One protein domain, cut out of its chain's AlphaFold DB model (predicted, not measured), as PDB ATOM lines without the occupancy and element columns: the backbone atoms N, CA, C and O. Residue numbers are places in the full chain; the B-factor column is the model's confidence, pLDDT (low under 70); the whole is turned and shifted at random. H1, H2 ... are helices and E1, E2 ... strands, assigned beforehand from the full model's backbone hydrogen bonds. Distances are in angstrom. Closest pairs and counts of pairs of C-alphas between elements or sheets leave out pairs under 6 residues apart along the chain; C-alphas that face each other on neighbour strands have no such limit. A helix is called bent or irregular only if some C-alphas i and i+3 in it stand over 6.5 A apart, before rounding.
ATOM      1  N   ALA A   4      36.841  39.269 -23.302       86.81
ATOM      2  CA  ALA A   4      37.386  40.346 -22.493       86.81
ATOM      3  C   ALA A   4      38.243  39.740 -21.386       86.81
ATOM      4  O   ALA A   4      37.838  38.762 -20.761       86.81
ATOM      5  N   ALA A   5      39.430  40.286 -21.150       89.50
ATOM      6  CA  ALA A   5      40.322  39.779 -20.115       89.50
ATOM      7  C   ALA A   5      40.054  40.478 -18.777       89.50
ATOM      8  O   ALA A   5      39.840  41.687 -18.724       89.50
ATOM      9  N   CYS A   6      40.144  39.726 -17.684       91.81
ATOM     10  CA  CYS A   6      40.446  40.303 -16.380       91.81
ATOM     11  C   CYS A   6      41.879  40.863 -16.404       91.81
ATOM     12  O   CYS A   6      42.803  40.192 -16.878       91.81
ATOM     13  N   ILE A   7      42.070  42.079 -15.891       92.00
ATOM     14  CA  ILE A   7      43.349  42.802 -15.958       92.00
ATOM     15  C   ILE A   7      43.997  42.980 -14.581       92.00
ATOM     16  O   ILE A   7      43.379  42.737 -13.544       92.00
ATOM     17  N   ARG A   8      45.272  43.381 -14.574       94.00
ATOM     18  CA  ARG A   8      46.056  43.642 -13.361       94.00
ATOM     19  C   ARG A   8      45.883  45.096 -12.923       94.00
ATOM     20  O   ARG A   8      46.237  46.002 -13.670       94.00
ATOM     21  N   TYR A   9      45.468  45.302 -11.676       94.38
ATOM     22  CA  TYR A   9      45.544  46.603 -11.004       94.38
ATOM     23  C   TYR A   9      46.590  46.557  -9.892       94.38
ATOM     24  O   TYR A   9      46.824  45.505  -9.291       94.38
ATOM     25  N   LEU A  10      47.223  47.693  -9.604       95.06
ATOM     26  CA  LEU A  10      48.248  47.807  -8.568       95.06
ATOM     27  C   LEU A  10      47.855  48.852  -7.525       95.06
ATOM     28  O   LEU A  10      47.372  49.931  -7.855       95.06
ATOM     29  N   ARG A  11      48.125  48.533  -6.262       92.81
ATOM     30  CA  ARG A  11      48.037  49.433  -5.107       92.81
ATOM     31  C   ARG A  11      49.377  49.460  -4.372       92.81
ATOM     32  O   ARG A  11      50.262  48.648  -4.651       92.81
ATOM     33  N   SER A  12      49.514  50.350  -3.390       89.06
ATOM     34  CA  SER A  12      50.722  50.438  -2.552       89.06
ATOM     35  C   SER A  12      51.062  49.121  -1.838       89.06
ATOM     36  O   SER A  12      52.226  48.838  -1.595       89.06
ATOM     37  N   GLY A  13      50.051  48.302  -1.529       86.69
ATOM     38  CA  GLY A  13      50.197  47.001  -0.866       86.69
ATOM     39  C   GLY A  13      50.287  45.783  -1.794       86.69
ATOM     40  O   GLY A  13      50.185  44.663  -1.299       86.69
ATOM     41  N   GLY A  14      50.414  45.960  -3.114       92.75
ATOM     42  CA  GLY A  14      50.553  44.855  -4.068       92.75
ATOM     43  C   GLY A  14      49.596  44.915  -5.262       92.75
ATOM     44  O   GLY A  14      48.898  45.907  -5.466       92.75
ATOM     45  N   GLY A  15      49.540  43.838  -6.050       92.06
ATOM     46  CA  GLY A  15      48.641  43.718  -7.205       92.06
ATOM     47  C   GLY A  15      47.384  42.887  -6.951       92.06
ATOM     48  O   GLY A  15      47.442  41.894  -6.229       92.06
ATOM     49  N   VAL A  16      46.286  43.261  -7.609       93.75
ATOM     50  CA  VAL A  16      44.990  42.555  -7.647       93.75
ATOM     51  C   VAL A  16      44.596  42.253  -9.099       93.75
ATOM     52  O   VAL A  16      45.264  42.718 -10.027       93.75
ATOM     53  N   GLY A  17      43.570  41.438  -9.319       93.19
ATOM     54  CA  GLY A  17      43.144  41.011 -10.650       93.19
ATOM     55  C   GLY A  17      44.056  39.941 -11.258       93.19
ATOM     56  O   GLY A  17      44.745  39.207 -10.537       93.19
ATOM     57  N   CYS A  18      44.066  39.833 -12.586       92.94
ATOM     58  CA  CYS A  18      44.574  38.650 -13.288       92.94
ATOM     59  C   CYS A  18      45.805  38.926 -14.157       92.94
ATOM     60  O   CYS A  18      46.089  40.061 -14.535       92.94
ATOM     61  N   GLN A  19      46.551  37.866 -14.479       91.25
ATOM     62  CA  GLN A  19      47.565  37.892 -15.536       91.25
ATOM     63  C   GLN A  19      47.728  36.515 -16.177       91.25
ATOM     64  O   GLN A  19      47.654  35.495 -15.490       91.25
ATOM     65  N   ALA A  20      48.015  36.483 -17.477       89.75
ATOM     66  CA  ALA A  20      48.490  35.275 -18.140       89.75
ATOM     67  C   ALA A  20      50.006  35.129 -17.980       89.75
ATOM     68  O   ALA A  20      50.754  36.104 -18.084       89.75
ATOM     69  N   LYS A  21      50.481  33.892 -17.810       87.06
ATOM     70  CA  LYS A  21      51.885  33.572 -18.100       87.06
ATOM     71  C   LYS A  21      52.069  33.483 -19.622       87.06
ATOM     72  O   LYS A  21      51.111  33.118 -20.309       87.06
ATOM     73  N   PRO A  22      53.272  33.755 -20.157       83.56
ATOM     74  CA  PRO A  22      53.543  33.557 -21.578       83.56
ATOM     75  C   PRO A  22      53.169  32.135 -22.022       83.56
ATOM     76  O   PRO A  22      53.550  31.168 -21.359       83.56
ATOM     77  N   SER A  23      52.424  32.025 -23.126       84.19
ATOM     78  CA  SER A  23      51.969  30.748 -23.702       84.19
ATOM     79  C   SER A  23      51.103  29.899 -22.755       84.19
ATOM     80  O   SER A  23      51.277  28.682 -22.661       84.19
ATOM     81  N   THR A  24      50.175  30.529 -22.023       92.25
ATOM     82  CA  THR A  24      49.213  29.792 -21.188       92.25
ATOM     83  C   THR A  24      48.206  29.064 -22.077       92.25
ATOM     84  O   THR A  24      47.398  29.698 -22.746       92.25
ATOM     85  N   THR A  25      48.204  27.733 -22.032       94.00
ATOM     86  CA  THR A  25      47.241  26.885 -22.752       94.00
ATOM     87  C   THR A  25      46.534  25.965 -21.770       94.00
ATOM     88  O   THR A  25      47.162  25.459 -20.838       94.00
ATOM     89  N   GLY A  26      45.243  25.713 -21.986       93.94
ATOM     90  CA  GLY A  26      44.494  24.763 -21.172       93.94
ATOM     91  C   GLY A  26      43.508  23.903 -21.955       93.94
ATOM     92  O   GLY A  26      42.844  24.380 -22.875       93.94
ATOM     93  N   ILE A  27      43.403  22.626 -21.576       95.50
ATOM     94  CA  ILE A  27      42.372  21.707 -22.083       95.50
ATOM     95  C   ILE A  27      41.017  22.180 -21.562       95.50
ATOM     96  O   ILE A  27      40.863  22.402 -20.363       95.50
ATOM     97  N   LEU A  28      40.031  22.322 -22.445       95.44
ATOM     98  CA  LEU A  28      38.715  22.826 -22.058       95.44
ATOM     99  C   LEU A  28      37.982  21.844 -21.134       95.44
ATOM    100  O   LEU A  28      37.817  20.671 -21.479       95.44
ATOM    101  N   TYR A  29      37.497  22.341 -19.996       93.94
ATOM    102  CA  TYR A  29      36.714  21.588 -19.019       93.94
ATOM    103  C   TYR A  29      35.445  22.367 -18.658       93.94
ATOM    104  O   TYR A  29      35.529  23.505 -18.210       93.94
ATOM    105  N   LEU A  30      34.268  21.769 -18.842       93.00
ATOM    106  CA  LEU A  30      32.991  22.414 -18.521       93.00
ATOM    107  C   LEU A  30      32.625  22.169 -17.057       93.00
ATOM    108  O   LEU A  30      32.557  21.015 -16.637       93.00
ATOM    109  N   VAL A  31      32.342  23.241 -16.324       89.88
ATOM    110  CA  VAL A  31      31.766  23.209 -14.980       89.88
ATOM    111  C   VAL A  31      30.436  23.943 -15.032       89.88
ATOM    112  O   VAL A  31      30.403  25.139 -15.308       89.88
ATOM    113  N   SER A  32      29.336  23.228 -14.812       86.44
ATOM    114  CA  SER A  32      27.995  23.825 -14.861       86.44
ATOM    115  C   SER A  32      27.399  24.088 -13.482       86.44
ATOM    116  O   SER A  32      26.512  24.923 -13.361       86.44
ATOM    117  N   ASP A  33      27.867  23.387 -12.449       81.94
ATOM    118  CA  ASP A  33      27.343  23.493 -11.091       81.94
ATOM    119  C   ASP A  33      28.405  23.145 -10.030       81.94
ATOM    120  O   ASP A  33      29.526  22.723 -10.334       81.94
ATOM    121  N   GLN A  34      28.035  23.276  -8.753       80.62
ATOM    122  CA  GLN A  34      28.918  22.982  -7.622       80.62
ATOM    123  C   GLN A  34      29.382  21.515  -7.565       80.62
ATOM    124  O   GLN A  34      30.457  21.213  -7.039       80.62
ATOM    125  N   SER A  35      28.596  20.578  -8.099       84.69
ATOM    126  CA  SER A  35      28.983  19.168  -8.167       84.69
ATOM    127  C   SER A  35      30.082  18.943  -9.207       84.69
ATOM    128  O   SER A  35      31.005  18.160  -8.966       84.69
ATOM    129  N   ASP A  36      30.042  19.679 -10.319       86.75
ATOM    130  CA  ASP A  36      31.088  19.673 -11.337       86.75
ATOM    131  C   ASP A  36      32.382  20.329 -10.834       86.75
ATOM    132  O   ASP A  36      33.460  19.843 -11.174       86.75
ATOM    133  N   VAL A  37      32.301  21.353  -9.971       84.44
ATOM    134  CA  VAL A  37      33.470  21.931  -9.272       84.44
ATOM    135  C   VAL A  37      34.162  20.867  -8.416       84.44
ATOM    136  O   VAL A  37      35.367  20.632  -8.544       84.44
ATOM    137  N   ALA A  38      33.399  20.166  -7.570       83.25
ATOM    138  CA  ALA A  38      33.935  19.102  -6.719       83.25
ATOM    139  C   ALA A  38      34.494  17.930  -7.547       83.25
ATOM    140  O   ALA A  38      35.535  17.349  -7.210       83.25
ATOM    141  N   ARG A  39      33.833  17.597  -8.664       85.12
ATOM    142  CA  ARG A  39      34.325  16.606  -9.623       85.12
ATOM    143  C   ARG A  39      35.639  17.065 -10.245       85.12
ATOM    144  O   ARG A  39      36.599  16.315 -10.191       85.12
ATOM    145  N   PHE A  40      35.738  18.294 -10.742       88.12
ATOM    146  CA  PHE A  40      36.978  18.837 -11.297       88.12
ATOM    147  C   PHE A  40      38.139  18.727 -10.298       88.12
ATOM    148  O   PHE A  40      39.183  18.145 -10.608       88.12
ATOM    149  N   ALA A  41      37.928  19.192  -9.065       82.75
ATOM    150  CA  ALA A  41      38.939  19.137  -8.015       82.75
ATOM    151  C   ALA A  41      39.407  17.697  -7.734       82.75
ATOM    152  O   ALA A  41      40.608  17.444  -7.625       82.75
ATOM    153  N   SER A  42      38.491  16.725  -7.697       81.19
ATOM    154  CA  SER A  42      38.809  15.329  -7.360       81.19
ATOM    155  C   SER A  42      39.301  14.488  -8.545       81.19
ATOM    156  O   SER A  42      40.301  13.784  -8.415       81.19
ATOM    157  N   THR A  43      38.658  14.571  -9.710       75.06
ATOM    158  CA  THR A  43      38.833  13.620 -10.819       75.06
ATOM    159  C   THR A  43      39.689  14.126 -11.967       75.06
ATOM    160  O   THR A  43      40.106  13.302 -12.777       75.06
ATOM    161  N   ALA A  44      39.968  15.432 -12.081       79.69
ATOM    162  CA  ALA A  44      40.798  15.914 -13.184       79.69
ATOM    163  C   ALA A  44      42.204  15.264 -13.106       79.69
ATOM    164  O   ALA A  44      42.866  15.383 -12.068       79.69
ATOM    165  N   PRO A  45      42.640  14.523 -14.142       71.75
ATOM    166  CA  PRO A  45      43.794  13.625 -14.065       71.75
ATOM    167  C   PRO A  45      45.145  14.348 -14.088       71.75
ATOM    168  O   PRO A  45      46.130  13.815 -13.578       71.75
ATOM    169  N   THR A  46      45.208  15.551 -14.665       77.94
ATOM    170  CA  THR A  46      46.430  16.359 -14.784       77.94
ATOM    171  C   THR A  46      46.182  17.817 -14.398       77.94
ATOM    172  O   THR A  46      45.048  18.242 -14.191       77.94
ATOM    173  N   ALA A  47      47.258  18.600 -14.304       81.06
ATOM    174  CA  ALA A  47      47.158  20.055 -14.345       81.06
ATOM    175  C   ALA A  47      47.015  20.539 -15.797       81.06
ATOM    176  O   ALA A  47      47.301  19.788 -16.733       81.06
ATOM    177  N   GLY A  48      46.604  21.795 -15.978       89.38
ATOM    178  CA  GLY A  48      46.549  22.421 -17.299       89.38
ATOM    179  C   GLY A  48      45.148  22.532 -17.894       89.38
ATOM    180  O   GLY A  48      45.012  22.490 -19.113       89.38
ATOM    181  N   TYR A  49      44.096  22.619 -17.077       93.50
ATOM    182  CA  TYR A  49      42.727  22.761 -17.582       93.50
ATOM    183  C   TYR A  49      42.287  24.226 -17.659       93.50
ATOM    184  O   TYR A  49      42.527  25.008 -16.739       93.50
ATOM    185  N   ALA A  50      41.616  24.576 -18.753       94.69
ATOM    186  CA  ALA A  50      40.881  25.820 -18.915       94.69
ATOM    187  C   ALA A  50      39.410  25.565 -18.567       94.69
ATOM    188  O   ALA A  50      38.703  24.884 -19.314       94.69
ATOM    189  N   VAL A  51      38.965  26.064 -17.416       94.25
ATOM    190  CA  VAL A  51      37.608  25.808 -16.919       94.25
ATOM    191  C   VAL A  51      36.624  26.796 -17.536       94.25
ATOM    192  O   VAL A  51      36.879  27.993 -17.543       94.25
ATOM    193  N   VAL A  52      35.502  26.292 -18.043       93.69
ATOM    194  CA  VAL A  52      34.394  27.070 -18.607       93.69
ATOM    195  C   VAL A  52      33.211  26.995 -17.653       93.69
ATOM    196  O   VAL A  52      32.743  25.887 -17.383       93.69
ATOM    197  N   MET A  53      32.743  28.134 -17.142       90.75
ATOM    198  CA  MET A  53      31.768  28.175 -16.042       90.75
ATOM    199  C   MET A  53      30.924  29.465 -16.009       90.75
ATOM    200  O   MET A  53      31.318  30.445 -16.649       90.75
ATOM    201  N   PRO A  54      29.781  29.474 -15.291       83.88
ATOM    202  CA  PRO A  54      28.964  30.678 -15.113       83.88
ATOM    203  C   PRO A  54      29.570  31.663 -14.104       83.88
ATOM    204  O   PRO A  54      29.824  32.817 -14.434       83.88
ATOM    205  N   ASP A  55      29.830  31.182 -12.891       73.19
ATOM    206  CA  ASP A  55      30.279  31.918 -11.712       73.19
ATOM    207  C   ASP A  55      30.960  30.937 -10.724       73.19
ATOM    208  O   ASP A  55      30.932  29.728 -10.948       73.19
ATOM    209  N   ASN A  56      31.605  31.441  -9.654       72.12
ATOM    210  CA  ASN A  56      32.303  30.687  -8.579       72.12
ATOM    211  C   ASN A  56      33.807  30.352  -8.770       72.12
ATOM    212  O   ASN A  56      34.235  29.195  -8.772       72.12
ATOM    213  N   ILE A  57      34.639  31.388  -8.881       76.62
ATOM    214  CA  ILE A  57      36.093  31.264  -9.103       76.62
ATOM    215  C   ILE A  57      36.854  30.746  -7.867       76.62
ATOM    216  O   ILE A  57      37.803  29.972  -8.017       76.62
ATOM    217  N   GLU A  58      36.441  31.134  -6.656       70.19
ATOM    218  CA  GLU A  58      37.182  30.893  -5.405       70.19
ATOM    219  C   GLU A  58      37.485  29.408  -5.167       70.19
ATOM    220  O   GLU A  58      38.620  29.024  -4.878       70.19
ATOM    221  N   THR A  59      36.493  28.542  -5.389       69.31
ATOM    222  CA  THR A  59      36.608  27.104  -5.102       69.31
ATOM    223  C   THR A  59      37.622  26.390  -6.018       69.31
ATOM    224  O   THR A  59      38.114  25.307  -5.698       69.31
ATOM    225  N   LEU A  60      37.957  26.967  -7.179       75.69
ATOM    226  CA  LEU A  60      38.824  26.328  -8.179       75.69
ATOM    227  C   LEU A  60      40.304  26.670  -8.019       75.69
ATOM    228  O   LEU A  60      41.159  25.883  -8.450       75.69
ATOM    229  N   GLN A  61      40.615  27.803  -7.390       73.62
ATOM    230  CA  GLN A  61      41.986  28.279  -7.213       73.62
ATOM    231  C   GLN A  61      42.843  27.290  -6.409       73.62
ATOM    232  O   GLN A  61      44.010  27.065  -6.731       73.62
ATOM    233  N   GLU A  62      42.253  26.630  -5.413       73.06
ATOM    234  CA  GLU A  62      42.959  25.703  -4.521       73.06
ATOM    235  C   GLU A  62      43.232  24.325  -5.146       73.06
ATOM    236  O   GLU A  62      44.000  23.531  -4.605       73.06
ATOM    237  N   SER A  63      42.646  24.026  -6.311       78.38
ATOM    238  CA  SER A  63      42.744  22.697  -6.929       78.38
ATOM    239  C   SER A  63      44.152  22.336  -7.418       78.38
ATOM    240  O   SER A  63      44.463  21.156  -7.575       78.38
ATOM    241  N   GLY A  64      44.987  23.333  -7.740       80.88
ATOM    242  CA  GLY A  64      46.298  23.143  -8.377       80.88
ATOM    243  C   GLY A  64      46.249  22.576  -9.807       80.88
ATOM    244  O   GLY A  64      47.297  22.308 -10.394       80.88
ATOM    245  N   LYS A  65      45.053  22.384 -10.382       86.69
ATOM    246  CA  LYS A  65      44.846  21.795 -11.722       86.69
ATOM    247  C   LYS A  65      44.490  22.827 -12.794       86.69
ATOM    248  O   LYS A  65      44.518  22.525 -13.989       86.69
ATOM    249  N   LEU A  66      44.167  24.038 -12.359       89.81
ATOM    250  CA  LEU A  66      43.705  25.143 -13.181       89.81
ATOM    251  C   LEU A  66      44.858  25.809 -13.949       89.81
ATOM    252  O   LEU A  66      45.891  26.134 -13.368       89.81
ATOM    253  N   ALA A  67      44.663  26.034 -15.249       93.06
ATOM    254  CA  ALA A  67      45.516  26.893 -16.074       93.06
ATOM    255  C   ALA A  67      44.870  28.247 -16.374       93.06
ATOM    256  O   ALA A  67      45.590  29.237 -16.454       93.06
ATOM    257  N   ALA A  68      43.550  28.286 -16.566       94.06
ATOM    258  CA  ALA A  68      42.801  29.489 -16.921       94.06
ATOM    259  C   ALA A  68      41.299  29.303 -16.653       94.06
ATOM    260  O   ALA A  68      40.828  28.167 -16.543       94.06
ATOM    261  N   ILE A  69      40.545  30.403 -16.617       93.94
ATOM    262  CA  ILE A  69      39.076  30.392 -16.533       93.94
ATOM    263  C   ILE A  69      38.474  31.148 -17.721       93.94
ATOM    264  O   ILE A  69      38.958  32.209 -18.113       93.94
ATOM    265  N   ILE A  70      37.393  30.605 -18.273       93.12
ATOM    266  CA  ILE A  70      36.490  31.272 -19.206       93.12
ATOM    267  C   ILE A  70      35.131  31.396 -18.518       93.12
ATOM    268  O   ILE A  70      34.432  30.400 -18.327       93.12
ATOM    269  N   LEU A  71      34.759  32.618 -18.159       90.62
ATOM    270  CA  LEU A  71      33.439  32.930 -17.639       90.62
ATOM    271  C   LEU A  71      32.479  33.199 -18.798       90.62
ATOM    272  O   LEU A  71      32.825  33.908 -19.745       90.62
ATOM    273  N   VAL A  72      31.278  32.623 -18.747       86.81
ATOM    274  CA  VAL A  72      30.309  32.694 -19.849       86.81
ATOM    275  C   VAL A  72      29.029  33.383 -19.395       86.81
ATOM    276  O   VAL A  72      28.291  32.856 -18.571       86.81
ATOM    277  N   LYS A  73      28.728  34.533 -20.005       80.56
ATOM    278  CA  LYS A  73      27.488  35.292 -19.809       80.56
ATOM    279  C   LYS A  73      26.474  34.947 -20.908       80.56
ATOM    280  O   LYS A  73      26.817  34.928 -22.093       80.56
ATOM    281  N   ASN A  74      25.219  34.696 -20.522       75.75
ATOM    282  CA  ASN A  74      24.091  34.436 -21.431       75.75
ATOM    283  C   ASN A  74      24.316  33.266 -22.422       75.75
ATOM    284  O   ASN A  74      23.856  33.309 -23.561       75.75
ATOM    285  N   GLY A  75      25.048  32.217 -22.046       78.62
ATOM    286  CA  GLY A  75      25.392  31.101 -22.939       78.62
ATOM    287  C   GLY A  75      25.459  29.767 -22.206       78.62
ATOM    288  O   GLY A  75      25.381  29.739 -20.987       78.62
ATOM    289  N   LEU A  76      25.599  28.654 -22.938       80.62
ATOM    290  CA  LEU A  76      25.723  27.299 -22.359       80.62
ATOM    291  C   LEU A  76      24.556  26.855 -21.444       80.62
ATOM    292  O   LEU A  76      24.721  25.925 -20.661       80.62
ATOM    293  N   ASN A  77      23.372  27.467 -21.582       83.12
ATOM    294  CA  ASN A  77      22.236  27.313 -20.658       83.12
ATOM    295  C   ASN A  77      22.583  27.682 -19.207       83.12
ATOM    296  O   ASN A  77      22.016  27.123 -18.273       83.12
ATOM    297  N   PHE A  78      23.538  28.588 -19.028       85.75
ATOM    298  CA  PHE A  78      23.817  29.178 -17.735       85.75
ATOM    299  C   PHE A  78      22.782  30.247 -17.429       85.75
ATOM    300  O   PHE A  78      22.572  31.169 -18.225       85.75
ATOM    301  N   ASP A  79      22.147  30.098 -16.275       83.50
ATOM    302  CA  ASP A  79      21.248  31.104 -15.745       83.50
ATOM    303  C   ASP A  79      22.050  32.328 -15.302       83.50
ATOM    304  O   ASP A  79      23.201  32.236 -14.865       83.50
ATOM    305  N   ARG A  80      21.435  33.501 -15.432       84.75
ATOM    306  CA  ARG A  80      21.980  34.720 -14.839       84.75
ATOM    307  C   ARG A  80      21.924  34.573 -13.311       84.75
ATOM    308  O   ARG A  80      20.865  34.187 -12.814       84.75
ATOM    309  N   PRO A  81      22.996  34.901 -12.570       87.19
ATOM    310  CA  PRO A  81      22.961  34.836 -11.114       87.19
ATOM    311  C   PRO A  81      21.910  35.803 -10.561       87.19
ATOM    312  O   PRO A  81      21.784  36.920 -11.056       87.19
ATOM    313  N   ASP A  82      21.187  35.405  -9.509       87.88
ATOM    314  CA  ASP A  82      20.174  36.257  -8.857       87.88
ATOM    315  C   ASP A  82      20.775  37.535  -8.237       87.88
ATOM    316  O   ASP A  82      20.090  38.554  -8.069       87.88
ATOM    317  N   GLN A  83      22.050  37.455  -7.851       89.75
ATOM    318  CA  GLN A  83      22.856  38.520  -7.263       89.75
ATOM    319  C   GLN A  83      24.339  38.241  -7.513       89.75
ATOM    320  O   GLN A  83      24.771  37.091  -7.447       89.75
ATOM    321  N   TRP A  84      25.123  39.286  -7.770       90.75
ATOM    322  CA  TRP A  84      26.565  39.158  -7.968       90.75
ATOM    323  C   TRP A  84      27.249  40.518  -7.851       90.75
ATOM    324  O   TRP A  84      27.076  41.376  -8.712       90.75
ATOM    325  N   SER A  85      28.062  40.711  -6.813       93.94
ATOM    326  CA  SER A  85      28.887  41.910  -6.669       93.94
ATOM    327  C   SER A  85      30.333  41.511  -6.370       93.94
ATOM    328  O   SER A  85      30.599  41.007  -5.278       93.94
ATOM    329  N   PRO A  86      31.278  41.738  -7.305       93.50
ATOM    330  CA  PRO A  86      32.695  41.456  -7.087       93.50
ATOM    331  C   PRO A  86      33.370  42.467  -6.145       93.50
ATOM    332  O   PRO A  86      34.553  42.330  -5.827       93.50
ATOM    333  N   ASP A  87      32.640  43.499  -5.716       94.88
ATOM    334  CA  ASP A  87      33.114  44.509  -4.778       94.88
ATOM    335  C   ASP A  87      33.090  44.004  -3.325       94.88
ATOM    336  O   ASP A  87      32.583  42.928  -3.009       94.88
ATOM    337  N   THR A  88      33.637  44.805  -2.418       95.38
ATOM    338  CA  THR A  88      33.559  44.573  -0.975       95.38
ATOM    339  C   THR A  88      32.155  44.820  -0.435       95.38
ATOM    340  O   THR A  88      31.325  45.492  -1.056       95.38
ATOM    341  N   THR A  89      31.914  44.342   0.786       96.12
ATOM    342  CA  THR A  89      30.677  44.630   1.520       96.12
ATOM    343  C   THR A  89      30.532  46.087   1.956       96.12
ATOM    344  O   THR A  89      29.421  46.553   2.222       96.12
ATOM    345  N   CYS A  90      31.646  46.822   1.986       94.38
ATOM    346  CA  CYS A  90      31.713  48.233   2.337       94.38
ATOM    347  C   CYS A  90      32.596  48.993   1.328       94.38
ATOM    348  O   CYS A  90      33.769  49.266   1.609       94.38
ATOM    349  N   PRO A  91      32.062  49.323   0.137       95.19
ATOM    350  CA  PRO A  91      32.845  49.967  -0.913       95.19
ATOM    351  C   PRO A  91      33.460  51.290  -0.448       95.19
ATOM    352  O   PRO A  91      32.780  52.140   0.119       95.19
ATOM    353  N   ASN A  92      34.760  51.462  -0.699       94.50
ATOM    354  CA  ASN A  92      35.552  52.651  -0.359       94.50
ATOM    355  C   ASN A  92      35.538  53.096   1.122       94.50
ATOM    356  O   ASN A  92      35.984  54.205   1.422       94.50
ATOM    357  N   CYS A  93      35.073  52.278   2.069       93.62
ATOM    358  CA  CYS A  93      34.898  52.715   3.458       93.62
ATOM    359  C   CYS A  93      36.201  53.175   4.131       93.62
ATOM    360  O   CYS A  93      36.194  54.150   4.883       93.62
ATOM    361  N   GLN A  94      37.337  52.577   3.767       93.69
ATOM    362  CA  GLN A  94      38.672  52.976   4.216       93.69
ATOM    363  C   GLN A  94      39.149  54.335   3.672       93.69
ATOM    364  O   GLN A  94      40.104  54.903   4.199       93.69
ATOM    365  N   TYR A  95      38.516  54.852   2.617       95.00
ATOM    366  CA  TYR A  95      38.879  56.111   1.952       95.00
ATOM    367  C   TYR A  95      37.870  57.236   2.205       95.00
ATOM    368  O   TYR A  95      38.142  58.389   1.880       95.00
ATOM    369  N   GLY A  96      36.703  56.909   2.762       94.56
ATOM    370  CA  GLY A  96      35.634  57.864   3.029       94.56
ATOM    371  C   GLY A  96      35.793  58.616   4.350       94.56
ATOM    372  O   GLY A  96      36.765  58.463   5.093       94.56
ATOM    373  N   LEU A  97      34.759  59.386   4.695       95.69
ATOM    374  CA  LEU A  97      34.698  60.212   5.909       95.69
ATOM    375  C   LEU A  97      34.893  59.406   7.211       95.69
ATOM    376  O   LEU A  97      35.340  59.941   8.227       95.69
ATOM    377  N   TYR A  98      34.566  58.112   7.185       95.38
ATOM    378  CA  TYR A  98      34.629  57.207   8.336       95.38
ATOM    379  C   TYR A  98      35.835  56.256   8.308       95.38
ATOM    380  O   TYR A  98      35.917  55.368   9.157       95.38
ATOM    381  N   GLY A  99      36.792  56.454   7.395       93.56
ATOM    382  CA  GLY A  99      37.930  55.545   7.205       93.56
ATOM    383  C   GLY A  99      38.859  55.403   8.417       93.56
ATOM    384  O   GLY A  99      39.546  54.399   8.548       93.56
ATOM    385  N   ASN A 100      38.836  56.361   9.352       93.50
ATOM    386  CA  ASN A 100      39.594  56.286  10.612       93.50
ATOM    387  C   ASN A 100      38.923  55.420  11.698       93.50
ATOM    388  O   ASN A 100      39.490  55.250  12.779       93.50
ATOM    389  N   GLN A 101      37.699  54.940  11.470       93.31
ATOM    390  CA  GLN A 101      36.988  54.064  12.403       93.31
ATOM    391  C   GLN A 101      37.405  52.598  12.202       93.31
ATOM    392  O   GLN A 101      38.013  52.248  11.195       93.31
ATOM    393  N   SER A 102      37.089  51.738  13.172       93.00
ATOM    394  CA  SER A 102      37.335  50.297  13.040       93.00
ATOM    395  C   SER A 102      36.443  49.702  11.946       93.00
ATOM    396  O   SER A 102      35.270  50.067  11.857       93.00
ATOM    397  N   GLU A 103      36.968  48.754  11.170       90.44
ATOM    398  CA  GLU A 103      36.224  48.072  10.098       90.44
ATOM    399  C   GLU A 103      34.903  47.460  10.596       90.44
ATOM    400  O   GLU A 103      33.892  47.513   9.906       90.44
ATOM    401  N   GLU A 104      34.872  46.976  11.844       90.94
ATOM    402  CA  GLU A 104      33.681  46.400  12.495       90.94
ATOM    403  C   GLU A 104      32.542  47.411  12.709       90.94
ATOM    404  O   GLU A 104      31.400  47.028  12.957       90.94
ATOM    405  N   THR A 105      32.852  48.708  12.664       91.50
ATOM    406  CA  THR A 105      31.877  49.793  12.857       91.50
ATOM    407  C   THR A 105      31.327  50.338  11.550       91.50
ATOM    408  O   THR A 105      30.378  51.125  11.569       91.50
ATOM    409  N   TRP A 106      31.917  49.950  10.418       93.50
ATOM    410  CA  TRP A 106      31.445  50.405   9.128       93.50
ATOM    411  C   TRP A 106      30.095  49.786   8.788       93.50
ATOM    412  O   TRP A 106      29.820  48.614   9.048       93.50
ATOM    413  N   HIS A 107      29.241  50.604   8.183       95.06
ATOM    414  CA  HIS A 107      27.938  50.158   7.727       95.06
ATOM    415  C   HIS A 107      28.080  49.316   6.455       95.06
ATOM    416  O   HIS A 107      28.697  49.753   5.485       95.06
ATOM    417  N   LEU A 108      27.498  48.117   6.447       95.94
ATOM    418  CA  LEU A 108      27.583  47.191   5.318       95.94
ATOM    419  C   LEU A 108      26.543  47.550   4.256       95.94
ATOM    420  O   LEU A 108      25.433  47.024   4.244       95.94
ATOM    421  N   TRP A 109      26.907  48.469   3.366       96.25
ATOM    422  CA  TRP A 109      26.027  48.928   2.290       96.25
ATOM    423  C   TRP A 109      25.789  47.869   1.207       96.25
ATOM    424  O   TRP A 109      24.713  47.837   0.618       96.25
ATOM    425  N   ASN A 110      26.768  46.993   0.957       96.69
ATOM    426  CA  ASN A 110      26.728  45.985  -0.104       96.69
ATOM    427  C   ASN A 110      26.818  44.557   0.471       96.69
ATOM    428  O   ASN A 110      27.832  43.888   0.307       96.69
ATOM    429  N   PRO A 111      25.788  44.030   1.143       94.88
ATOM    430  CA  PRO A 111      25.861  42.719   1.805       94.88
ATOM    431  C   PRO A 111      26.177  41.550   0.853       94.88
ATOM    432  O   PRO A 111      26.629  40.502   1.305       94.88
ATOM    433  N   ASN A 112      25.965  41.732  -0.453       92.44
ATOM    434  CA  ASN A 112      26.234  40.735  -1.492       92.44
ATOM    435  C   ASN A 112      27.648  40.836  -2.093       92.44
ATOM    436  O   ASN A 112      27.962  40.098  -3.026       92.44
ATOM    437  N   GLY A 113      28.481  41.755  -1.595       94.50
ATOM    438  CA  GLY A 113      29.867  41.909  -2.019       94.50
ATOM    439  C   GLY A 113      30.715  40.702  -1.625       94.50
ATOM    440  O   GLY A 113      30.852  40.403  -0.440       94.50
ATOM    441  N   ASN A 114      31.301  40.022  -2.609       92.31
ATOM    442  CA  ASN A 114      32.169  38.859  -2.393       92.31
ATOM    443  C   ASN A 114      33.670  39.200  -2.450       92.31
ATOM    444  O   ASN A 114      34.504  38.343  -2.201       92.31
ATOM    445  N   SER A 115      34.033  40.459  -2.715       93.31
ATOM    446  CA  SER A 115      35.421  40.950  -2.777       93.31
ATOM    447  C   SER A 115      36.320  40.304  -3.842       93.31
ATOM    448  O   SER A 115      37.520  40.583  -3.859       93.31
ATOM    449  N   LEU A 116      35.759  39.531  -4.778       91.19
ATOM    450  CA  LEU A 116      36.484  38.830  -5.843       91.19
ATOM    451  C   LEU A 116      37.413  39.752  -6.652       91.19
ATOM    452  O   LEU A 116      38.480  39.330  -7.105       91.19
ATOM    453  N   PHE A 117      37.023  41.019  -6.824       91.62
ATOM    454  CA  PHE A 117      37.805  42.043  -7.521       91.62
ATOM    455  C   PHE A 117      39.183  42.293  -6.890       91.62
ATOM    456  O   PHE A 117      40.145  42.632  -7.583       91.62
ATOM    457  N   PHE A 118      39.285  42.143  -5.570       92.00
ATOM    458  CA  PHE A 118      40.466  42.514  -4.793       92.00
ATOM    459  C   PHE A 118      41.458  41.369  -4.600       92.00
ATOM    460  O   PHE A 118      42.535  41.581  -4.034       92.00
ATOM    461  N   ASP A 119      41.128  40.186  -5.105       91.88
ATOM    462  CA  ASP A 119      42.005  39.031  -5.070       91.88
ATOM    463  C   ASP A 119      43.037  39.054  -6.192       91.88
ATOM    464  O   ASP A 119      42.909  39.726  -7.219       91.88
ATOM    465  N   LYS A 120      44.122  38.311  -5.971       91.56
ATOM    466  CA  LYS A 120      45.246  38.217  -6.895       91.56
ATOM    467  C   LYS A 120      45.242  36.867  -7.603       91.56
ATOM    468  O   LYS A 120      45.603  35.852  -7.010       91.56
ATOM    469  N   TYR A 121      44.965  36.886  -8.902       91.31
ATOM    470  CA  TYR A 121      44.977  35.701  -9.752       91.31
ATOM    471  C   TYR A 121      46.276  35.621 -10.562       91.31
ATOM    472  O   TYR A 121      46.666  36.553 -11.274       91.31
ATOM    473  N   GLU A 122      46.964  34.485 -10.441       89.56
ATOM    474  CA  GLU A 122      48.210  34.149 -11.156       89.56
ATOM    475  C   GLU A 122      47.953  33.278 -12.401       89.56
ATOM    476  O   GLU A 122      48.831  32.552 -12.882       89.56
ATOM    477  N   PHE A 123      46.720  33.341 -12.895       91.31
ATOM    478  CA  PHE A 123      46.223  32.704 -14.105       91.31
ATOM    479  C   PHE A 123      45.244  33.658 -14.811       91.31
ATOM    480  O   PHE A 123      44.649  34.522 -14.155       91.31
ATOM    481  N   PRO A 124      45.075  33.540 -16.138       93.94
ATOM    482  CA  PRO A 124      44.165  34.396 -16.875       93.94
ATOM    483  C   PRO A 124      42.709  33.981 -16.665       93.94
ATOM    484  O   PRO A 124      42.376  32.793 -16.614       93.94
ATOM    485  N   ILE A 125      41.842  34.988 -16.611       93.62
ATOM    486  CA  ILE A 125      40.390  34.836 -16.587       93.62
ATOM    487  C   ILE A 125      39.828  35.685 -17.722       93.62
ATOM    488  O   ILE A 125      40.172  36.861 -17.836       93.62
ATOM    489  N   PHE A 126      39.001  35.084 -18.570       91.94
ATOM    490  CA  PHE A 126      38.369  35.761 -19.696       91.94
ATOM    491  C   PHE A 126      36.855  35.643 -19.622       91.94
ATOM    492  O   PHE A 126      36.325  34.565 -19.382       91.94
ATOM    493  N   GLY A 127      36.165  36.745 -19.877       89.19
ATOM    494  CA  GLY A 127      34.723  36.811 -20.028       89.19
ATOM    495  C   GLY A 127      34.350  36.665 -21.487       89.19
ATOM    496  O   GLY A 127      34.907  37.342 -22.353       89.19
ATOM    497  N   VAL A 128      33.388  35.799 -21.768       86.44
ATOM    498  CA  VAL A 128      32.749  35.688 -23.078       86.44
ATOM    499  C   VAL A 128      31.254  35.866 -22.892       86.44
ATOM    500  O   VAL A 128      30.682  35.453 -21.886       86.44
ATOM    501  N   SER A 129      30.605  36.528 -23.838       77.88
ATOM    502  CA  SER A 129      29.156  36.710 -23.817       77.88
ATOM    503  C   SER A 129      28.581  36.278 -25.148       77.88
ATOM    504  O   SER A 129      29.207  36.460 -26.199       77.88
ATOM    505  N   THR A 130      27.369  35.742 -25.115       71.75
ATOM    506  CA  THR A 130      26.526  35.757 -26.309       71.75
ATOM    507  C   THR A 130      25.861  37.121 -26.436       71.75
ATOM    508  O   THR A 130      25.695  37.846 -25.452       71.75
ATOM    509  N   ASP A 131      25.501  37.474 -27.663       64.62
ATOM    510  CA  ASP A 131      24.558  38.551 -27.929       64.62
ATOM    511  C   ASP A 131      23.386  37.969 -28.719       64.62
ATOM    512  O   ASP A 131      23.587  37.155 -29.624       64.62
ATOM    513  N   SER A 132      22.182  38.437 -28.408       57.31
ATOM    514  CA  SER A 132      20.970  38.283 -29.212       57.31
ATOM    515  C   SER A 132      21.198  38.538 -30.710       57.31
ATOM    516  O   SER A 132      20.627  37.834 -31.543       57.31
ATOM    517  N   THR A 133      22.080  39.480 -31.065       57.38
ATOM    518  CA  THR A 133      22.396  39.819 -32.463       57.38
ATOM    519  C   THR A 133      23.314  38.809 -33.159       57.38
ATOM    520  O   THR A 133      23.335  38.740 -34.390       57.38
ATOM    521  N   ASN A 134      24.080  38.008 -32.409       58.66
ATOM    522  CA  ASN A 134      24.965  36.986 -32.965       58.66
ATOM    523  C   ASN A 134      25.213  35.842 -31.958       58.66
ATOM    524  O   ASN A 134      26.317  35.708 -31.414       58.66
ATOM    525  N   PRO A 135      24.203  34.990 -31.708       60.12
ATOM    526  CA  PRO A 135      24.295  33.911 -30.721       60.12
ATOM    527  C   PRO A 135      25.360  32.867 -31.087       60.12
ATOM    528  O   PRO A 135      25.934  32.234 -30.205       60.12
ATOM    529  N   GLN A 136      25.702  32.755 -32.377       60.28
ATOM    530  CA  GLN A 136      26.663  31.778 -32.895       60.28
ATOM    531  C   GLN A 136      28.122  32.061 -32.501       60.28
ATOM    532  O   GLN A 136      29.012  31.246 -32.749       60.28
ATOM    533  N   ARG A 137      28.416  33.214 -31.879       72.00
ATOM    534  CA  ARG A 137      29.799  33.612 -31.558       72.00
ATOM    535  C   ARG A 137      30.496  32.710 -30.540       72.00
ATOM    536  O   ARG A 137      31.731  32.688 -30.534       72.00
ATOM    537  N   ILE A 138      29.741  31.981 -29.716       81.56
ATOM    538  CA  ILE A 138      30.292  31.020 -28.749       81.56
ATOM    539  C   ILE A 138      30.158  29.560 -29.199       81.56
ATOM    540  O   ILE A 138      30.716  28.688 -28.541       81.56
ATOM    541  N   ASP A 139      29.480  29.266 -30.314       84.56
ATOM    542  CA  ASP A 139      29.244  27.891 -30.788       84.56
ATOM    543  C   ASP A 139      30.521  27.038 -30.894       84.56
ATOM    544  O   ASP A 139      30.473  25.856 -30.529       84.56
ATOM    545  N   PRO A 140      31.684  27.581 -31.326       88.44
ATOM    546  CA  PRO A 140      32.929  26.819 -31.317       88.44
ATOM    547  C   PRO A 140      33.351  26.390 -29.907       88.44
ATOM    548  O   PRO A 140      33.771  25.250 -29.722       88.44
ATOM    549  N   LEU A 141      33.195  27.272 -28.911       89.94
ATOM    550  CA  LEU A 141      33.480  26.961 -27.511       89.94
ATOM    551  C   LEU A 141      32.515  25.886 -27.005       89.94
ATOM    552  O   LEU A 141      32.966  24.887 -26.455       89.94
ATOM    553  N   VAL A 142      31.211  26.049 -27.264       89.12
ATOM    554  CA  VAL A 142      30.160  25.087 -26.886       89.12
ATOM    555  C   VAL A 142      30.440  23.702 -27.473       89.12
ATOM    556  O   VAL A 142      30.378  22.689 -26.775       89.12
ATOM    557  N   SER A 143      30.784  23.642 -28.757       91.19
ATOM    558  CA  SER A 143      31.082  22.386 -29.448       91.19
ATOM    559  C   SER A 143      32.329  21.715 -28.873       91.19
ATOM    560  O   SER A 143      32.325  20.510 -28.623       91.19
ATOM    561  N   ALA A 144      33.379  22.498 -28.607       94.12
ATOM    562  CA  ALA A 144      34.641  22.004 -28.071       94.12
ATOM    563  C   ALA A 144      34.509  21.464 -26.637       94.12
ATOM    564  O   ALA A 144      35.001  20.372 -26.346       94.12
ATOM    565  N   VAL A 145      33.806  22.177 -25.746       93.00
ATOM    566  CA  VAL A 145      33.604  21.714 -24.360       93.00
ATOM    567  C   VAL A 145      32.755  20.442 -24.305       93.00
ATOM    568  O   VAL A 145      33.053  19.540 -23.522       93.00
ATOM    569  N   ASN A 146      31.739  20.329 -25.167       93.06
ATOM    570  CA  ASN A 146      30.892  19.140 -25.247       93.06
ATOM    571  C   ASN A 146      31.652  17.934 -25.811       93.06
ATOM    572  O   ASN A 146      31.504  16.827 -25.296       93.06
ATOM    573  N   ALA A 147      32.504  18.139 -26.819       95.19
ATOM    574  CA  ALA A 147      33.369  17.083 -27.336       95.19
ATOM    575  C   ALA A 147      34.340  16.568 -26.261       95.19
ATOM    576  O   ALA A 147      34.436  15.362 -26.050       95.19
ATOM    577  N   ASN A 148      34.989  17.464 -25.508       94.44
ATOM    578  CA  ASN A 148      35.861  17.060 -24.401       94.44
ATOM    579  C   ASN A 148      35.103  16.304 -23.304       94.44
ATOM    580  O   ASN A 148      35.623  15.323 -22.774       94.44
ATOM    581  N   LYS A 149      33.870  16.723 -22.990       91.69
ATOM    582  CA  LYS A 149      33.003  16.034 -22.023       91.69
ATOM    583  C   LYS A 149      32.682  14.602 -22.456       91.69
ATOM    584  O   LYS A 149      32.744  13.703 -21.627       91.69
ATOM    585  N   LEU A 150      32.395  14.372 -23.741       93.44
ATOM    586  CA  LEU A 150      32.179  13.025 -24.300       93.44
ATOM    587  C   LEU A 150      33.431  12.135 -24.242       93.44
ATOM    588  O   LEU A 150      33.321  10.913 -24.307       93.44
ATOM    589  N   HIS A 151      34.607  12.746 -24.126       91.69
ATOM    590  CA  HIS A 151      35.900  12.083 -24.011       91.69
ATOM    591  C   HIS A 151      36.421  12.008 -22.563       91.69
ATOM    592  O   HIS A 151      37.621  11.799 -22.347       91.69
ATOM    593  N   ASP A 152      35.550  12.208 -21.567       89.12
ATOM    594  CA  ASP A 152      35.894  12.229 -20.138       89.12
ATOM    595  C   ASP A 152      37.073  13.171 -19.816       89.12
ATOM    596  O   ASP A 152      37.872  12.916 -18.913       89.12
ATOM    597  N   TYR A 153      37.230  14.241 -20.607       90.56
ATOM    598  CA  TYR A 153      38.290  15.249 -20.495       90.56
ATOM    599  C   TYR A 153      39.730  14.696 -20.513       90.56
ATOM    600  O   TYR A 153      40.667  15.375 -20.081       90.56
ATOM    601  N   SER A 154      39.916  13.462 -20.990       87.38
ATOM    602  CA  SER A 154      41.192  12.732 -20.920       87.38
ATOM    603  C   SER A 154      41.482  11.870 -22.150       87.38
ATOM    604  O   SER A 154      42.647  11.671 -22.499       87.38
ATOM    605  N   SER A 155      40.449  11.387 -22.845       90.50
ATOM    606  CA  SER A 155      40.612  10.565 -24.043       90.50
ATOM    607  C   SER A 155      40.870  11.434 -25.275       90.50
ATOM    608  O   SER A 155      40.079  12.309 -25.602       90.50
ATOM    609  N   TYR A 156      41.967  11.193 -25.995       89.31
ATOM    610  CA  TYR A 156      42.266  11.949 -27.216       89.31
ATOM    611  C   TYR A 156      41.339  11.562 -28.384       89.31
ATOM    612  O   TYR A 156      41.023  10.377 -28.535       89.31
ATOM    613  N   PRO A 157      40.982  12.520 -29.266       94.00
ATOM    614  CA  PRO A 157      41.440  13.917 -29.319       94.00
ATOM    615  C   PRO A 157      40.690  14.879 -28.377       94.00
ATOM    616  O   PRO A 157      39.486  14.758 -28.195       94.00
ATOM    617  N   LEU A 158      41.407  15.874 -27.833       94.25
ATOM    618  CA  LEU A 158      40.852  16.921 -26.964       94.25
ATOM    619  C   LEU A 158      41.077  18.319 -27.551       94.25
ATOM    620  O   LEU A 158      42.094  18.583 -28.194       94.25
ATOM    621  N   TYR A 159      40.145  19.223 -27.266       96.25
ATOM    622  CA  TYR A 159      40.228  20.646 -27.579       96.25
ATOM    623  C   TYR A 159      40.861  21.433 -26.428       96.25
ATOM    624  O   TYR A 159      40.566  21.204 -25.252       96.25
ATOM    625  N   ALA A 160      41.703  22.400 -26.776       94.81
ATOM    626  CA  ALA A 160      42.366  23.301 -25.842       94.81
ATOM    627  C   ALA A 160      42.279  24.748 -26.342       94.81
ATOM    628  O   ALA A 160      42.027  24.984 -27.526       94.81
ATOM    629  N   VAL A 161      42.491  25.699 -25.438       93.88
ATOM    630  CA  VAL A 161      42.513  27.140 -25.723       93.88
ATOM    631  C   VAL A 161      43.812  27.739 -25.207       93.88
ATOM    632  O   VAL A 161      44.275  27.384 -24.124       93.88
ATOM    633  N   GLU A 162      44.390  28.635 -26.001       93.62
ATOM    634  CA  GLU A 162      45.527  29.476 -25.632       93.62
ATOM    635  C   GLU A 162      45.027  30.854 -25.180       93.62
ATOM    636  O   GLU A 162      44.096  31.409 -25.765       93.62
ATOM    637  N   PHE A 163      45.644  31.385 -24.128       93.06
ATOM    638  CA  PHE A 163      45.296  32.643 -23.483       93.06
ATOM    639  C   PHE A 163      46.475  33.604 -23.561       93.06
ATOM    640  O   PHE A 163      47.548  33.320 -23.021       93.06
ATOM    641  N   ASP A 164      46.242  34.767 -24.166       90.69
ATOM    642  CA  ASP A 164      47.218  35.849 -24.239       90.69
ATOM    643  C   ASP A 164      46.678  37.097 -23.532       90.69
ATOM    644  O   ASP A 164      45.774  37.775 -24.015       90.69
ATOM    645  N   ALA A 165      47.191  37.335 -22.325       88.56
ATOM    646  CA  ALA A 165      46.892  38.494 -21.482       88.56
ATOM    647  C   ALA A 165      48.048  38.724 -20.496       88.56
ATOM    648  O   ALA A 165      47.858  38.779 -19.275       88.56
ATOM    649  N   PHE A 166      49.279  38.752 -21.011       92.31
ATOM    650  CA  PHE A 166      50.442  39.071 -20.188       92.31
ATOM    651  C   PHE A 166      50.376  40.535 -19.733       92.31
ATOM    652  O   PHE A 166      50.216  41.440 -20.549       92.31
ATOM    653  N   MET A 167      50.517  40.765 -18.427       92.62
ATOM    654  CA  MET A 167      50.489  42.102 -17.832       92.62
ATOM    655  C   MET A 167      51.918  42.518 -17.484       92.62
ATOM    656  O   MET A 167      52.583  41.841 -16.702       92.62
ATOM    657  N   TYR A 168      52.395  43.628 -18.055       90.94
ATOM    658  CA  TYR A 168      53.750  44.139 -17.796       90.94
ATOM    659  C   TYR A 168      53.936  44.610 -16.347       90.94
ATOM    660  O   TYR A 168      55.004  44.439 -15.764       90.94
ATOM    661  N   ALA A 169      52.881  45.175 -15.765       90.81
ATOM    662  CA  ALA A 169      52.870  45.735 -14.424       90.81
ATOM    663  C   ALA A 169      52.987  44.642 -13.342       90.81
ATOM    664  O   ALA A 169      52.196  43.698 -13.305       90.81
ATOM    665  N   ALA A 170      53.937  44.794 -12.414       87.12
ATOM    666  CA  ALA A 170      54.192  43.814 -11.360       87.12
ATOM    667  C   ALA A 170      54.539  44.453 -10.006       87.12
ATOM    668  O   ALA A 170      54.944  45.611  -9.921       87.12
ATOM    669  N   VAL A 171      54.466  43.629  -8.956       91.94
ATOM    670  CA  VAL A 171      54.783  43.971  -7.558       91.94
ATOM    671  C   VAL A 171      53.764  44.931  -6.941       91.94
ATOM    672  O   VAL A 171      52.818  44.449  -6.326       91.94
ATOM    673  N   ASP A 172      53.937  46.239  -7.112       95.00
ATOM    674  CA  ASP A 172      53.150  47.310  -6.494       95.00
ATOM    675  C   ASP A 172      53.186  48.583  -7.355       95.00
ATOM    676  O   ASP A 172      53.957  48.693  -8.316       95.00
ATOM    677  N   SER A 173      52.325  49.549  -7.026       95.56
ATOM    678  CA  SER A 173      52.181  50.782  -7.809       95.56
ATOM    679  C   SER A 173      53.467  51.614  -7.844       95.56
ATOM    680  O   SER A 173      53.801  52.171  -8.885       95.56
ATOM    681  N   GLU A 174      54.229  51.672  -6.747       95.88
ATOM    682  CA  GLU A 174      55.493  52.422  -6.687       95.88
ATOM    683  C   GLU A 174      56.535  51.842  -7.653       95.88
ATOM    684  O   GLU A 174      57.164  52.564  -8.430       95.88
ATOM    685  N   THR A 175      56.706  50.520  -7.628       95.69
ATOM    686  CA  THR A 175      57.661  49.809  -8.476       95.69
ATOM    687  C   THR A 175      57.304  49.935  -9.940       95.69
ATOM    688  O   THR A 175      58.187  50.165 -10.766       95.69
TER     689      THR A 175
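This is residues 4 to 175 of the 488 residues of the protein "Nicastrin" of Powellomyces hirtus (UniProt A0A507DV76). With little regular structure, a curled five-strand sheet has H3 across one face and H1 on the other; loop residues 74 to 124 and hairpin E1-E2 reach away from it. The 172 printed residues run E1 E2 E3 H1 E4 H2 E5 E6 H3 E7, class mixed, 67 in named elements. The sheet, E6 E5 E4 E3 E7, is mixed. The whole is compact, radius of gyration of the C-alphas 18.1 A, spans 58 by 37 by 36 A.

In a folded sheet, bent back into two leaves, E6, residues 125 to 129, and E5, 66 to 73, face E3, 24 to 30, and E7, 160 to 163; E4, 49 to 53, is the hinge. Parallel E6 and E5 have N 71 and O 126 within hydrogen-bond range, 2.8 A. H3, residues 135 to 150, runs across E3 at 78 degrees on the local plane; the closest C-alphas, Leu 28 and Val 145, are 5.7 A apart. H1, residues 34 to 43, is on the opposite face. H2, residues 58 to 61, only grazes the sheet.

E5 spans 20.2 A, H3 23.2 A. E7 ends at C-alpha 163 (45.296, 32.643, -23.483).

The printed part has no cut. The link E5 to E6 is long, 51 residues. Residues 59 and 131 to 136 have pLDDT under 70.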